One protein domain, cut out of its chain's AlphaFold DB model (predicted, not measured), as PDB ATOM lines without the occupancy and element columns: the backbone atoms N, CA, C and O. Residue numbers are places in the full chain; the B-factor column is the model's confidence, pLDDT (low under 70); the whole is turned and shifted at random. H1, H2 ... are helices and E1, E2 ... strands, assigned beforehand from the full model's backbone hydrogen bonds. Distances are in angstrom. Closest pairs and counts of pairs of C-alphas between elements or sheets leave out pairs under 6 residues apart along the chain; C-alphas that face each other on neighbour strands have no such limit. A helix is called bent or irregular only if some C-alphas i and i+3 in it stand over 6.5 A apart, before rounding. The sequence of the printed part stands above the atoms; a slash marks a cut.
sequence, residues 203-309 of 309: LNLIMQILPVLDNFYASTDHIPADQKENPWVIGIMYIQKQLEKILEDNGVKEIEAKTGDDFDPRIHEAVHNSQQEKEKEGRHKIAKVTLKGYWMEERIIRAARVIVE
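This is residues 203 to 309 of the 309 residues of the protein "Protein GrpE" of Candidatus Moranbacteria bacterium CG23_combo_of_CG06-09_8_20_14_all_40_16 (UniProt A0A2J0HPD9). A helical hairpin of H1 and H2 makes one end of a flat model, and two small three-stranded sheets follow beside it, one beyond the other. A bent ribbon joins the sheets, E3 running on into E4 and E5 into E6, and residues 271 to 285 make a wide loop at the end away from H2. The printed part has 107 residues with two named helices, then six named strands, in the order H1 H2 E1 E2 E3 E4 E5 E6; the class is mixed, helices and strands. The sheet E2 E6 E3 is mixed and the sheet E1 E4 E5 is antiparallel. The whole is only just loose, close to compact, with a radius of gyration of the C-alphas of 16.0 A and spans of 48 by 39 by 19 A.

In one sheet E6, residues 304 to 308, is the inner strand between E2, residues 268 to 270, and E3, residues 286 to 291. E2 and E6 are parallel, with N 269 and O 304 2.8 A apart, within hydrogen-bond range. E6 and E3 are antiparallel, with N 305 and O 291 at 2.8 A. E3 runs on at 64 degrees into E4, residues 294 to 296, the inner strand of the other sheet. E4 forms a hairpin with E5, residues 299 to 302, with N 296 and O 299 at 2.8 A; E5 runs on into E6 at 67 degrees. E1, residues 252 to 254, is antiparallel to E4, with N 253 and O 295 at 2.8 A. H1, residues 203 to 221, only grazes both sheets; the closest C-alphas of H1 and E5 are those of Met 207 and Ile 301, 7.0 A apart. H2, residues 231 to 249, only grazes the sheet E1 E4 E5 and is not on the other. H1 and H2 touch at Phe 216 and Gln 240, their closest C-alphas, 6.2 A apart, with a shallow tilt of 29 degrees, opposite ways. Every O i to N i+4 pair is within hydrogen-bond range in H2, and 13 of 15 in H1.

H1 begins with C-alpha 203 at (20.290, 73.163, 51.998). It has a kink of 26 degrees near residue 210 and is irregular, but only just: C-alphas 208 and 211 are 6.50 A apart. H1 and H2 each measure 26.7 A, E3 12.2 A and E6 11.9 A. E6 ends with C-alpha 308 at (47.555, 66.658, 47.869).

The two C-alphas farthest apart, those of Pro 231 and Glu 281, are 49.0 A apart. The printed part has no cut. The links E1 to E2, 13 residues, and E2 to E3, 15 residues, are long. Mean pLDDT of the printed part is 86.6, and residues 272 to 283 are under 70.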
ATOM      1  N   LEU A 203      18.968  73.805  51.957       88.81
ATOM      2  CA  LEU A 203      20.290  73.163  51.998       88.81
ATOM      3  C   LEU A 203      20.249  71.707  51.511       88.81
ATOM      4  O   LEU A 203      21.073  71.309  50.690       88.81
ATOM      5  N   ASN A 204      19.254  70.931  51.950       88.56
ATOM      6  CA  ASN A 204      19.099  69.535  51.524       88.56
ATOM      7  C   ASN A 204      18.860  69.410  50.011       88.56
ATOM      8  O   ASN A 204      19.375  68.485  49.387       88.56
ATOM      9  N   LEU A 205      18.095  70.333  49.421       90.81
ATOM     10  CA  LEU A 205      17.835  70.348  47.982       90.81
ATOM     11  C   LEU A 205      19.091  70.760  47.206       90.81
ATOM     12  O   LEU A 205      19.452  70.098  46.237       90.81
ATOM     13  N   ILE A 206      19.795  71.797  47.664       92.00
ATOM     14  CA  ILE A 206      21.064  72.245  47.073       92.00
ATOM     15  C   ILE A 206      22.072  71.091  47.045       92.00
ATOM     16  O   ILE A 206      22.647  70.814  45.996       92.00
ATOM     17  N   MET A 207      22.234  70.359  48.153       90.56
ATOM     18  CA  MET A 207      23.132  69.198  48.216       90.56
ATOM     19  C   MET A 207      22.791  68.113  47.183       90.56
ATOM     20  O   MET A 207      23.698  67.446  46.691       90.56
ATOM     21  N   GLN A 208      21.512  67.942  46.837       92.75
ATOM     22  CA  GLN A 208      21.074  67.004  45.796       92.75
ATOM     23  C   GLN A 208      21.289  67.544  44.374       92.75
ATOM     24  O   GLN A 208      21.458  66.754  43.447       92.75
ATOM     25  N   ILE A 209      21.310  68.868  44.193       94.19
ATOM     26  CA  ILE A 209      21.562  69.529  42.903       94.19
ATOM     27  C   ILE A 209      23.061  69.577  42.573       94.19
ATOM     28  O   ILE A 209      23.420  69.447  41.405       94.19
ATOM     29  N   LEU A 210      23.947  69.725  43.567       94.69
ATOM     30  CA  LEU A 210      25.395  69.845  43.331       94.69
ATOM     31  C   LEU A 210      25.989  68.722  42.447       94.69
ATOM     32  O   LEU A 210      26.731  69.060  41.529       94.69
ATOM     33  N   PRO A 211      25.639  67.428  42.613       94.69
ATOM     34  CA  PRO A 211      26.086  66.367  41.705       94.69
ATOM     35  C   PRO A 211      25.681  66.572  40.239       94.69
ATOM     36  O   PRO A 211      26.403  66.166  39.331       94.69
ATOM     37  N   VAL A 212      24.535  67.210  39.981       95.56
ATOM     38  CA  VAL A 212      24.107  67.547  38.615       95.56
ATOM     39  C   VAL A 212      25.037  68.605  38.026       95.56
ATOM     40  O   VAL A 212      25.473  68.466  36.886       95.56
ATOM     41  N   LEU A 213      25.390  69.624  38.813       95.19
ATOM     42  CA  LEU A 213      26.359  70.641  38.408       95.19
ATOM     43  C   LEU A 213      27.763  70.044  38.194       95.19
ATOM     44  O   LEU A 213      28.439  70.405  37.234       95.19
ATOM     45  N   ASP A 214      28.176  69.079  39.017       94.19
ATOM     46  CA  ASP A 214      29.440  68.356  38.818       94.19
ATOM     47  C   ASP A 214      29.464  67.601  37.485       94.19
ATOM     48  O   ASP A 214      30.473  67.617  36.780       94.19
ATOM     49  N   ASN A 215      28.342  66.988  37.096       93.69
ATOM     50  CA  ASN A 215      28.217  66.323  35.800       93.69
ATOM     51  C   ASN A 215      28.278  67.314  34.629       93.69
ATOM     52  O   ASN A 215      28.830  66.967  33.583       93.69
ATOM     53  N   PHE A 216      27.750  68.535  34.794       94.12
ATOM     54  CA  PHE A 216      27.938  69.601  33.805       94.12
ATOM     55  C   PHE A 216      29.424  69.923  33.638       94.12
ATOM     56  O   PHE A 216      29.916  69.808  32.517       94.12
ATOM     57  N   TYR A 217      30.153  70.195  34.730       92.06
ATOM     58  CA  TYR A 217      31.600  70.446  34.676       92.06
ATOM     59  C   TYR A 217      32.362  69.295  34.017       92.06
ATOM     60  O   TYR A 217      33.124  69.515  33.076       92.06
ATOM     61  N   ALA A 218      32.101  68.055  34.442       90.38
ATOM     62  CA  ALA A 218      32.741  66.876  33.869       90.38
ATOM     63  C   ALA A 218      32.476  66.756  32.360       90.38
ATOM     64  O   ALA A 218      33.387  66.429  31.601       90.38
ATOM     65  N   SER A 219      31.255  67.053  31.913       89.25
ATOM     66  CA  SER A 219      30.895  67.009  30.494       89.25
ATOM     67  C   SER A 219      31.565  68.132  29.704       89.25
ATOM     68  O   SER A 219      32.078  67.885  28.613       89.25
ATOM     69  N   THR A 220      31.602  69.354  30.245       89.38
ATOM     70  CA  THR A 220      32.189  70.507  29.553       89.38
ATOM     71  C   THR A 220      33.714  70.480  29.512       89.38
ATOM     72  O   THR A 220      34.310  70.937  28.537       89.38
ATOM     73  N   ASP A 221      34.362  69.897  30.521       88.06
ATOM     74  CA  ASP A 221      35.825  69.789  30.583       88.06
ATOM     75  C   ASP A 221      36.390  68.815  29.532       88.06
ATOM     76  O   ASP A 221      37.542  68.952  29.117       88.06
ATOM     77  N   HIS A 222      35.578  67.864  29.054       88.00
ATOM     78  CA  HIS A 222      35.974  66.845  28.072       88.00
ATOM     79  C   HIS A 222      35.539  67.159  26.631       88.00
ATOM     80  O   HIS A 222      35.677  66.306  25.753       88.00
ATOM     81  N   ILE A 223      35.026  68.365  26.354       90.25
ATOM     82  CA  ILE A 223      34.622  68.756  24.996       90.25
ATOM     83  C   ILE A 223      35.856  68.786  24.066       90.25
ATOM     84  O   ILE A 223      36.804  69.535  24.340       90.25
ATOM     85  N   PRO A 224      35.842  68.047  22.934       90.56
ATOM     86  CA  PRO A 224      36.891  68.117  21.918       90.56
ATOM     87  C   PRO A 224      37.085  69.541  21.386       90.56
ATOM     88  O   PRO A 224      36.123  70.285  21.201       90.56
ATOM     89  N   ALA A 225      38.333  69.936  21.125       88.56
ATOM     90  CA  ALA A 225      38.660  71.315  20.752       88.56
ATOM     91  C   ALA A 225      37.925  71.798  19.485       88.56
ATOM     92  O   ALA A 225      37.518  72.954  19.425       88.56
ATOM     93  N   ASP A 226      37.705  70.906  18.521       91.44
ATOM     94  CA  ASP A 226      36.990  71.142  17.264       91.44
ATOM     95  C   ASP A 226      35.466  71.286  17.429       91.44
ATOM     96  O   ASP A 226      34.790  71.768  16.522       91.44
ATOM     97  N   GLN A 227      34.914  70.917  18.590       89.94
ATOM     98  CA  GLN A 227      33.477  70.990  18.882       89.94
ATOM     99  C   GLN A 227      33.098  72.125  19.841       89.94
ATOM    100  O   GLN A 227      31.909  72.362  20.054       89.94
ATOM    101  N   LYS A 228      34.071  72.856  20.401       86.69
ATOM    102  CA  LYS A 228      33.812  73.926  21.384       86.69
ATOM    103  C   LYS A 228      32.933  75.059  20.852       86.69
ATOM    104  O   LYS A 228      32.167  75.634  21.615       86.69
ATOM    105  N   GLU A 229      33.019  75.353  19.557       91.00
ATOM    106  CA  GLU A 229      32.212  76.399  18.909       91.00
ATOM    107  C   GLU A 229      30.856  75.889  18.392       91.00
ATOM    108  O   GLU A 229      30.085  76.649  17.805       91.00
ATOM    109  N   ASN A 230      30.526  74.610  18.605       94.44
ATOM    110  CA  ASN A 230      29.241  74.063  18.189       94.44
ATOM    111  C   ASN A 230      28.094  74.776  18.944       94.44
ATOM    112  O   ASN A 230      28.097  74.784  20.180       94.44
ATOM    113  N   PRO A 231      27.070  75.315  18.248       93.88
ATOM    114  CA  PRO A 231      25.955  76.019  18.887       93.88
ATOM    115  C   PRO A 231      25.247  75.224  19.994       93.88
ATOM    116  O   PRO A 231      24.790  75.804  20.979       93.88
ATOM    117  N   TRP A 232      25.174  73.896  19.867       92.62
ATOM    118  CA  TRP A 232      24.564  73.030  20.877       92.62
ATOM    119  C   TRP A 232      25.410  72.945  22.155       92.62
ATOM    120  O   TRP A 232      24.872  73.036  23.258       92.62
ATOM    121  N   VAL A 233      26.736  72.853  22.010       92.44
ATOM    122  CA  VAL A 233      27.693  72.861  23.128       92.44
ATOM    123  C   VAL A 233      27.628  74.188  23.882       92.44
ATOM    124  O   VAL A 233      27.517  74.202  25.108       92.44
ATOM    125  N   ILE A 234      27.612  75.300  23.146       92.56
ATOM    126  CA  ILE A 234      27.454  76.644  23.710       92.56
ATOM    127  C   ILE A 234      26.141  76.741  24.510       92.56
ATOM    128  O   ILE A 234      26.137  77.248  25.631       92.56
ATOM    129  N   GLY A 235      25.036  76.198  23.983       93.88
ATOM    130  CA  GLY A 235      23.748  76.130  24.684       93.88
ATOM    131  C   GLY A 235      23.816  75.393  26.027       93.88
ATOM    132  O   GLY A 235      23.283  75.881  27.023       93.88
ATOM    133  N   ILE A 236      24.517  74.257  26.089       92.25
ATOM    134  CA  ILE A 236      24.723  73.505  27.341       92.25
ATOM    135  C   ILE A 236      25.554  74.310  28.344       92.25
ATOM    136  O   ILE A 236      25.197  74.369  29.522       92.25
ATOM    137  N   MET A 237      26.618  74.976  27.888       92.88
ATOM    138  CA  MET A 237      27.432  75.841  28.750       92.88
ATOM    139  C   MET A 237      26.612  77.004  29.331       92.88
ATOM    140  O   MET A 237      26.812  77.376  30.489       92.88
ATOM    141  N   TYR A 238      25.649  77.551  28.579       95.12
ATOM    142  CA  TYR A 238      24.714  78.550  29.106       95.12
ATOM    143  C   TYR A 238      23.814  77.991  30.212       95.12
ATOM    144  O   TYR A 238      23.620  78.670  31.220       95.12
ATOM    145  N   ILE A 239      23.299  76.767  30.065       94.88
ATOM    146  CA  ILE A 239      22.479  76.112  31.101       94.88
ATOM    147  C   ILE A 239      23.304  75.889  32.373       94.88
ATOM    148  O   ILE A 239      22.831  76.192  33.469       94.88
ATOM    149  N   GLN A 240      24.553  75.430  32.239       95.06
ATOM    150  CA  GLN A 240      25.467  75.308  33.375       95.06
ATOM    151  C   GLN A 240      25.659  76.658  34.080       95.06
ATOM    152  O   GLN A 240      25.480  76.747  35.291       95.06
ATOM    153  N   LYS A 241      25.967  77.725  33.329       95.50
ATOM    154  CA  LYS A 241      26.143  79.076  33.890       95.50
ATOM    155  C   LYS A 241      24.879  79.602  34.562       95.50
ATOM    156  O   LYS A 241      24.962  80.275  35.587       95.50
ATOM    157  N   GLN A 242      23.709  79.291  34.013       96.50
ATOM    158  CA  GLN A 242      22.434  79.633  34.628       96.50
ATOM    159  C   GLN A 242      22.240  78.897  35.960       96.50
ATOM    160  O   GLN A 242      21.796  79.516  36.925       96.50
ATOM    161  N   LEU A 243      22.595  77.611  36.036       95.00
ATOM    162  CA  LEU A 243      22.520  76.829  37.271       95.00
ATOM    163  C   LEU A 243      23.499  77.340  38.337       95.00
ATOM    164  O   LEU A 243      23.102  77.496  39.489       95.00
ATOM    165  N   GLU A 244      24.742  77.651  37.953       94.94
ATOM    166  CA  GLU A 244      25.730  78.298  38.832       94.94
ATOM    167  C   GLU A 244      25.166  79.601  39.415       94.94
ATOM    168  O   GLU A 244      25.176  79.790  40.630       94.94
ATOM    169  N   LYS A 245      24.589  80.453  38.559       95.75
ATOM    170  CA  LYS A 245      23.993  81.721  38.981       95.75
ATOM    171  C   LYS A 245      22.806  81.535  39.928       95.75
ATOM    172  O   LYS A 245      22.705  82.254  40.910       95.75
ATOM    173  N   ILE A 246      21.924  80.565  39.672       93.88
ATOM    174  CA  ILE A 246      20.795  80.270  40.572       93.88
ATOM    175  C   ILE A 246      21.300  79.872  41.963       93.88
ATOM    176  O   ILE A 246      20.726  80.301  42.963       93.88
ATOM    177  N   LEU A 247      22.356  79.059  42.042       92.50
ATOM    178  CA  LEU A 247      22.958  78.674  43.318       92.50
ATOM    179  C   LEU A 247      23.591  79.885  44.021       92.50
ATOM    180  O   LEU A 247      23.349  80.082  45.212       92.50
ATOM    181  N   GLU A 248      24.316  80.730  43.286       92.69
ATOM    182  CA  GLU A 248      24.922  81.963  43.806       92.69
ATOM    183  C   GLU A 248      23.878  82.955  44.342       92.69
ATOM    184  O   GLU A 248      24.003  83.424  45.476       92.69
ATOM    185  N   ASP A 249      22.804  83.199  43.585       91.44
ATOM    186  CA  ASP A 249      21.683  84.067  43.977       91.44
ATOM    187  C   ASP A 249      20.956  83.539  45.235       91.44
ATOM    188  O   ASP A 249      20.313  84.307  45.952       91.44
ATOM    189  N   ASN A 250      21.082  82.240  45.539       88.56
ATOM    190  CA  ASN A 250      20.569  81.596  46.755       88.56
ATOM    191  C   ASN A 250      21.647  81.412  47.845       88.56
ATOM    192  O   ASN A 250      21.478  80.609  48.764       88.56
ATOM    193  N   GLY A 251      22.755  82.154  47.766       89.38
ATOM    194  CA  GLY A 251      23.774  82.225  48.818       89.38
ATOM    195  C   GLY A 251      24.789  81.079  48.821       89.38
ATOM    196  O   GLY A 251      25.558  80.959  49.777       89.38
ATOM    197  N   VAL A 252      24.814  80.245  47.775       93.12
ATOM    198  CA  VAL A 252      25.790  79.161  47.613       93.12
ATOM    199  C   VAL A 252      27.009  79.670  46.855       93.12
ATOM    200  O   VAL A 252      26.904  80.114  45.716       93.12
ATOM    201  N   LYS A 253      28.188  79.568  47.460       93.38
ATOM    202  CA  LYS A 253      29.453  80.027  46.880       93.38
ATOM    203  C   LYS A 253      30.442  78.882  46.780       93.38
ATOM    204  O   LYS A 253      30.545  78.072  47.696       93.38
ATOM    205  N   GLU A 254      31.169  78.812  45.673       94.38
ATOM    206  CA  GLU A 254      32.244  77.835  45.494       94.38
ATOM    207  C   GLU A 254      33.367  78.079  46.519       94.38
ATOM    208  O   GLU A 254      33.690  79.226  46.833       94.38
ATOM    209  N   ILE A 255      33.958  77.008  47.062       94.75
ATOM    210  CA  ILE A 255      35.204  77.122  47.834       94.75
ATOM    211  C   ILE A 255      36.329  77.379  46.841       94.75
ATOM    212  O   ILE A 255      36.578  76.545  45.969       94.75
ATOM    213  N   GLU A 256      37.026  78.500  46.990       90.81
ATOM    214  CA  GLU A 256      38.222  78.762  46.196       90.81
ATOM    215  C   GLU A 256      39.308  77.738  46.538       90.81
ATOM    216  O   GLU A 256      39.853  77.734  47.639       90.81
ATOM    217  N   ALA A 257      39.598  76.858  45.583       90.88
ATOM    218  CA  ALA A 257      40.669  75.880  45.663       90.88
ATOM    219  C   ALA A 257      41.299  75.727  44.276       90.88
ATOM    220  O   ALA A 257      40.596  75.491  43.288       90.88
ATOM    221  N   LYS A 258      42.619  75.870  44.182       91.62
ATOM    222  CA  LYS A 258      43.377  75.732  42.932       91.62
ATOM    223  C   LYS A 258      44.622  74.882  43.149       91.62
ATOM    224  O   LYS A 258      45.127  74.733  44.257       91.62
ATOM    225  N   THR A 259      45.136  74.317  42.060       89.44
ATOM    226  CA  THR A 259      46.435  73.639  42.082       89.44
ATOM    227  C   THR A 259      47.525  74.609  42.546       89.44
ATOM    228  O   THR A 259      47.665  75.697  41.992       89.44
ATOM    229  N   GLY A 260      48.308  74.196  43.541       87.94
ATOM    230  CA  GLY A 260      49.372  74.977  44.173       87.94
ATOM    231  C   GLY A 260      48.977  75.666  45.484       87.94
ATOM    232  O   GLY A 260      49.883  76.053  46.234       87.94
ATOM    233  N   ASP A 261      47.677  75.778  45.782       90.62
ATOM    234  CA  ASP A 261      47.169  76.336  47.041       90.62
ATOM    235  C   ASP A 261      47.468  75.404  48.223       90.62
ATOM    236  O   ASP A 261      47.676  74.201  48.047       90.62
ATOM    237  N   ASP A 262      47.486  75.955  49.437       90.88
ATOM    238  CA  ASP A 262      47.697  75.170  50.653       90.88
ATOM    239  C   ASP A 262      46.428  74.383  51.032       90.88
ATOM    240  O   ASP A 262      45.295  74.865  50.957       90.88
ATOM    241  N   PHE A 263      46.614  73.136  51.451       88.50
ATOM    242  CA  PHE A 263      45.551  72.260  51.914       88.50
ATOM    243  C   PHE A 263      45.080  72.676  53.312       88.50
ATOM    244  O   PHE A 263      45.830  72.583  54.281       88.50
ATOM    245  N   ASP A 264      43.812  73.069  53.428       89.44
ATOM    246  CA  ASP A 264      43.136  73.299  54.701       89.44
ATOM    247  C   ASP A 264      42.114  72.177  55.005       89.44
ATOM    248  O   ASP A 264      41.063  72.119  54.357       89.44
ATOM    249  N   PRO A 265      42.356  71.319  56.020       88.44
ATOM    250  CA  PRO A 265      41.439  70.244  56.416       88.44
ATOM    251  C   PRO A 265      40.041  70.720  56.827       88.44
ATOM    252  O   PRO A 265      39.114  69.914  56.903       88.44
ATOM    253  N   ARG A 266      39.869  72.011  57.142       89.75
ATOM    254  CA  ARG A 266      38.557  72.567  57.487       89.75
ATOM    255  C   ARG A 266      37.647  72.635  56.269       89.75
ATOM    256  O   ARG A 266      36.442  72.572  56.454       89.75
ATOM    257  N   ILE A 267      38.204  72.784  55.064       92.00
ATOM    258  CA  ILE A 267      37.455  73.158  53.851       92.00
ATOM    259  C   ILE A 267      37.742  72.224  52.664       92.00
ATOM    260  O   ILE A 267      37.008  72.230  51.672       92.00
ATOM    261  N   HIS A 268      38.777  71.391  52.782       93.19
ATOM    262  CA  HIS A 268      39.207  70.429  51.778       93.19
ATOM    263  C   HIS A 268      39.120  68.983  52.294       93.19
ATOM    264  O   HIS A 268      39.524  68.673  53.413       93.19
ATOM    265  N   GLU A 269      38.646  68.081  51.436       91.94
ATOM    266  CA  GLU A 269      38.672  66.628  51.627       91.94
ATOM    267  C   GLU A 269      39.812  66.041  50.778       91.94
ATOM    268  O   GLU A 269      39.756  66.077  49.547       91.94
ATOM    269  N   ALA A 270      40.858  65.510  51.417       88.00
ATOM    270  CA  ALA A 270      41.976  64.888  50.708       88.00
ATOM    271  C   ALA A 270      41.621  63.471  50.225       88.00
ATOM    272  O   ALA A 270      41.116  62.654  50.994       88.00
ATOM    273  N   VAL A 271      41.949  63.152  48.972       85.06
ATOM    274  CA  VAL A 271      41.829  61.798  48.408       85.06
ATOM    275  C   VAL A 271      43.212  61.207  48.206       85.06
ATOM    276  O   VAL A 271      44.107  61.860  47.672       85.06
ATOM    277  N   HIS A 272      43.380  59.952  48.617       67.75
ATOM    278  CA  HIS A 272      44.645  59.245  48.487       67.75
ATOM    279  C   HIS A 272      44.927  58.899  47.019       67.75
ATOM    280  O   HIS A 272      44.100  58.277  46.350       67.75
ATOM    281  N   ASN A 273      46.100  59.289  46.520       58.00
ATOM    282  CA  ASN A 273      46.548  58.934  45.181       58.00
ATOM    283  C   ASN A 273      47.324  57.612  45.267       58.00
ATOM    284  O   ASN A 273      48.457  57.584  45.744       58.00
ATOM    285  N   SER A 274      46.735  56.505  44.814       49.50
ATOM    286  CA  SER A 274      47.304  55.145  44.907       49.50
ATOM    287  C   SER A 274      48.591  54.921  44.088       49.50
ATOM    288  O   SER A 274      49.087  53.801  44.015       49.50
ATOM    289  N   GLN A 275      49.153  55.972  43.483       49.84
ATOM    290  CA  GLN A 275      50.387  55.952  42.687       49.84
ATOM    291  C   GLN A 275      51.565  56.706  43.335       49.84
ATOM    292  O   GLN A 275      52.651  56.731  42.756       49.84
ATOM    293  N   GLN A 276      51.395  57.309  44.518       52.03
ATOM    294  CA  GLN A 276      52.459  58.044  45.218       52.03
ATOM    295  C   GLN A 276      52.847  57.361  46.538       52.03
ATOM    296  O   GLN A 276      52.693  57.905  47.627       52.03
ATOM    297  N   GLU A 277      53.425  56.162  46.440       44.03
ATOM    298  CA  GLU A 277      54.273  55.612  47.503       44.03
ATOM    299  C   GLU A 277      55.598  56.387  47.526       44.03
ATOM    300  O   GLU A 277      56.558  56.016  46.849       44.03
ATOM    301  N   LYS A 278      55.640  57.511  48.246       46.38
ATOM    302  CA  LYS A 278      56.861  58.072  48.849       46.38
ATOM    303  C   LYS A 278      56.483  59.258  49.720       46.38
ATOM    304  O   LYS A 278      56.275  60.360  49.221       46.38
ATOM    305  N   GLU A 279      56.442  59.008  51.026       50.16
ATOM    306  CA  GLU A 279      56.443  60.037  52.061       50.16
ATOM    307  C   GLU A 279      57.555  61.050  51.770       50.16
ATOM    308  O   GLU A 279      58.750  60.764  51.876       50.16
ATOM    309  N   LYS A 280      57.155  62.254  51.371       45.31
ATOM    310  CA  LYS A 280      57.948  63.452  51.601       45.31
ATOM    311  C   LYS A 280      57.201  64.252  52.647       45.31
ATOM    312  O   LYS A 280      56.210  64.906  52.341       45.31
ATOM    313  N   GLU A 281      57.672  64.161  53.886       44.06
ATOM    314  CA  GLU A 281      57.248  65.057  54.956       44.06
ATOM    315  C   GLU A 281      57.347  66.513  54.477       44.06
ATOM    316  O   GLU A 281      58.388  66.955  53.981       44.06
ATOM    317  N   GLY A 282      56.248  67.257  54.621       51.97
ATOM    318  CA  GLY A 282      56.255  68.715  54.523       51.97
ATOM    319  C   GLY A 282      55.738  69.340  53.227       51.97
ATOM    320  O   GLY A 282      56.038  70.510  52.988       51.97
ATOM    321  N   ARG A 283      54.950  68.641  52.402       54.16
ATOM    322  CA  ARG A 283      54.142  69.304  51.365       54.16
ATOM    323  C   ARG A 283      52.660  68.997  51.586       54.16
ATOM    324  O   ARG A 283      52.252  67.861  51.775       54.16
ATOM    325  N   HIS A 284      51.894  70.076  51.713       73.50
ATOM    326  CA  HIS A 284      50.449  70.082  51.917       73.50
ATOM    327  C   HIS A 284      49.825  70.972  50.842       73.50
ATOM    328  O   HIS A 284      49.000  71.822  51.154       73.50
ATOM    329  N   LYS A 285      50.288  70.870  49.590       86.00
ATOM    330  CA  LYS A 285      49.757  71.689  48.491       86.00
ATOM    331  C   LYS A 285      48.786  70.880  47.656       86.00
ATOM    332  O   LYS A 285      48.960  69.680  47.461       86.00
ATOM    333  N   ILE A 286      47.756  71.541  47.151       89.44
ATOM    334  CA  ILE A 286      46.773  70.928  46.267       89.44
ATOM    335  C   ILE A 286      47.454  70.628  44.932       89.44
ATOM    336  O   ILE A 286      47.836  71.535  44.198       89.44
ATOM    337  N   ALA A 287      47.569  69.352  44.590       88.94
ATOM    338  CA  ALA A 287      48.008  68.894  43.279       88.94
ATOM    339  C   ALA A 287      46.891  69.071  42.242       88.94
ATOM    340  O   ALA A 287      47.101  69.551  41.126       88.94
ATOM    341  N   LYS A 288      45.661  68.708  42.621       89.69
ATOM    342  CA  LYS A 288      44.491  68.785  41.742       89.69
ATOM    343  C   LYS A 288      43.200  68.879  42.541       89.69
ATOM    344  O   LYS A 288      42.992  68.107  43.473       89.69
ATOM    345  N   VAL A 289      42.293  69.746  42.104       90.81
ATOM    346  CA  VAL A 289      40.895  69.720  42.549       90.81
ATOM    347  C   VAL A 289      40.126  68.721  41.689       90.81
ATOM    348  O   VAL A 289      40.130  68.801  40.462       90.81
ATOM    349  N   THR A 290      39.510  67.739  42.337       90.06
ATOM    350  CA  THR A 290      38.746  66.660  41.685       90.06
ATOM    351  C   THR A 290      37.243  66.865  41.792       90.06
ATOM    352  O   THR A 290      36.508  66.430  40.914       90.06
ATOM    353  N   LEU A 291      36.792  67.546  42.848       92.88
ATOM    354  CA  LEU A 291      35.405  67.945  43.032       92.88
ATOM    355  C   LEU A 291      35.376  69.327  43.675       92.88
ATOM    356  O   LEU A 291      36.038  69.552  44.690       92.88
ATOM    357  N   LYS A 292      34.586  70.237  43.110       94.25
ATOM    358  CA  LYS A 292      34.400  71.571  43.682       94.25
ATOM    359  C   LYS A 292      33.641  71.491  45.006       94.25
ATOM    360  O   LYS A 292      32.648  70.761  45.127       94.25
ATOM    361  N   GLY A 293      34.102  72.255  45.988       94.50
ATOM    362  CA  GLY A 293      33.395  72.452  47.248       94.50
ATOM    363  C   GLY A 293      32.466  73.657  47.172       94.50
ATOM    364  O   GLY A 293      32.660  74.530  46.329       94.50
ATOM    365  N   TYR A 294      31.539  73.762  48.125       95.31
ATOM    366  CA  TYR A 294      30.686  74.935  48.288       95.31
ATOM    367  C   TYR A 294      30.427  75.281  49.764       95.31
ATOM    368  O   TYR A 294      30.301  74.398  50.624       95.31
ATOM    369  N   TRP A 295      30.269  76.576  50.027       92.31
ATOM    370  CA  TRP A 295      29.704  77.150  51.246       92.31
ATOM    371  C   TRP A 295      28.301  77.671  50.965       92.31
ATOM    372  O   TRP A 295      28.020  78.142  49.868       92.31
ATOM    373  N   MET A 296      27.440  77.639  51.971       90.56
ATOM    374  CA  MET A 296      26.225  78.437  52.004       90.56
ATOM    375  C   MET A 296      26.345  79.356  53.205       90.56
ATOM    376  O   MET A 296      26.356  78.887  54.348       90.56
ATOM    377  N   GLU A 297      26.455  80.653  52.941       83.12
ATOM    378  CA  GLU A 297      26.614  81.664  53.984       83.12
ATOM    379  C   GLU A 297      27.862  81.404  54.855       83.12
ATOM    380  O   GLU A 297      28.978  81.533  54.363       83.12
ATOM    381  N   GLU A 298      27.699  81.012  56.122       83.38
ATOM    382  CA  GLU A 298      28.808  80.727  57.049       83.38
ATOM    383  C   GLU A 298      29.107  79.222  57.192       83.38
ATOM    384  O   GLU A 298      29.971  78.821  57.971       83.38
ATOM    385  N   ARG A 299      28.387  78.359  56.463       87.25
ATOM    386  CA  ARG A 299      28.448  76.903  56.631       87.25
ATOM    387  C   ARG A 299      28.989  76.210  55.385       87.25
ATOM    388  O   ARG A 299      28.516  76.451  54.279       87.25
ATOM    389  N   ILE A 300      29.908  75.262  55.568       91.25
ATOM    390  CA  ILE A 300      30.309  74.330  54.501       91.25
ATOM    391  C   ILE A 300      29.141  73.403  54.207       91.25
ATOM    392  O   ILE A 300      28.692  72.674  55.095       91.25
ATOM    393  N   ILE A 301      28.678  73.397  52.960       91.25
ATOM    394  CA  ILE A 301      27.693  72.414  52.495       91.25
ATOM    395  C   ILE A 301      28.373  71.206  51.847       91.25
ATOM    396  O   ILE A 301      27.858  70.092  51.936       91.25
ATOM    397  N   ARG A 302      29.553  71.403  51.241       93.12
ATOM    398  CA  ARG A 302      30.411  70.333  50.718       93.12
ATOM    399  C   ARG A 302      31.866  70.799  50.652       93.12
ATOM    400  O   ARG A 302      32.141  71.803  50.008       93.12
ATOM    401  N   ALA A 303      32.792  70.074  51.276       93.81
ATOM    402  CA  ALA A 303      34.224  70.365  51.157       93.81
ATOM    403  C   ALA A 303      34.720  70.134  49.717       93.81
ATOM    404  O   ALA A 303      34.173  69.292  49.000       93.81
ATOM    405  N   ALA A 304      35.748  70.869  49.285       95.19
ATOM    406  CA  ALA A 304      36.353  70.619  47.977       95.19
ATOM    407  C   ALA A 304      37.230  69.369  48.051       95.19
ATOM    408  O   ALA A 304      38.058  69.234  48.950       95.19
ATOM    409  N   ARG A 305      37.062  68.450  47.104       93.75
ATOM    410  CA  ARG A 305      37.817  67.202  47.088       93.75
ATOM    411  C   ARG A 305      39.097  67.378  46.293       93.75
ATOM    412  O   ARG A 305      39.049  67.680  45.096       93.75
ATOM    413  N   VAL A 306      40.235  67.149  46.932       91.88
ATOM    414  CA  VAL A 306      41.551  67.475  46.378       91.88
ATOM    415  C   VAL A 306      42.531  66.315  46.503       91.88
ATOM    416  O   VAL A 306      42.471  65.520  47.436       91.88
ATOM    417  N   ILE A 307      43.450  66.227  45.549       89.25
ATOM    418  CA  ILE A 307      44.661  65.413  45.654       89.25
ATOM    419  C   ILE A 307      45.758  66.335  46.185       89.25
ATOM    420  O   ILE A 307      45.900  67.449  45.681       89.25
ATOM    421  N   VAL A 308      46.495  65.888  47.197       84.50
ATOM    422  CA  VAL A 308      47.555  66.658  47.869       84.50
ATOM    423  C   VAL A 308      48.917  66.064  47.496       84.50
ATOM    424  O   VAL A 308      49.013  64.852  47.314       84.50
ATOM    425  N   GLU A 309      49.930  66.918  47.356       74.50
ATOM    426  CA  GLU A 309      51.328  66.593  47.010       74.50
ATOM    427  C   GLU A 309      52.305  66.862  48.151       74.50
ATOM    428  O   GLU A 309      52.092  67.882  48.854       74.50
TER     429      GLU A 309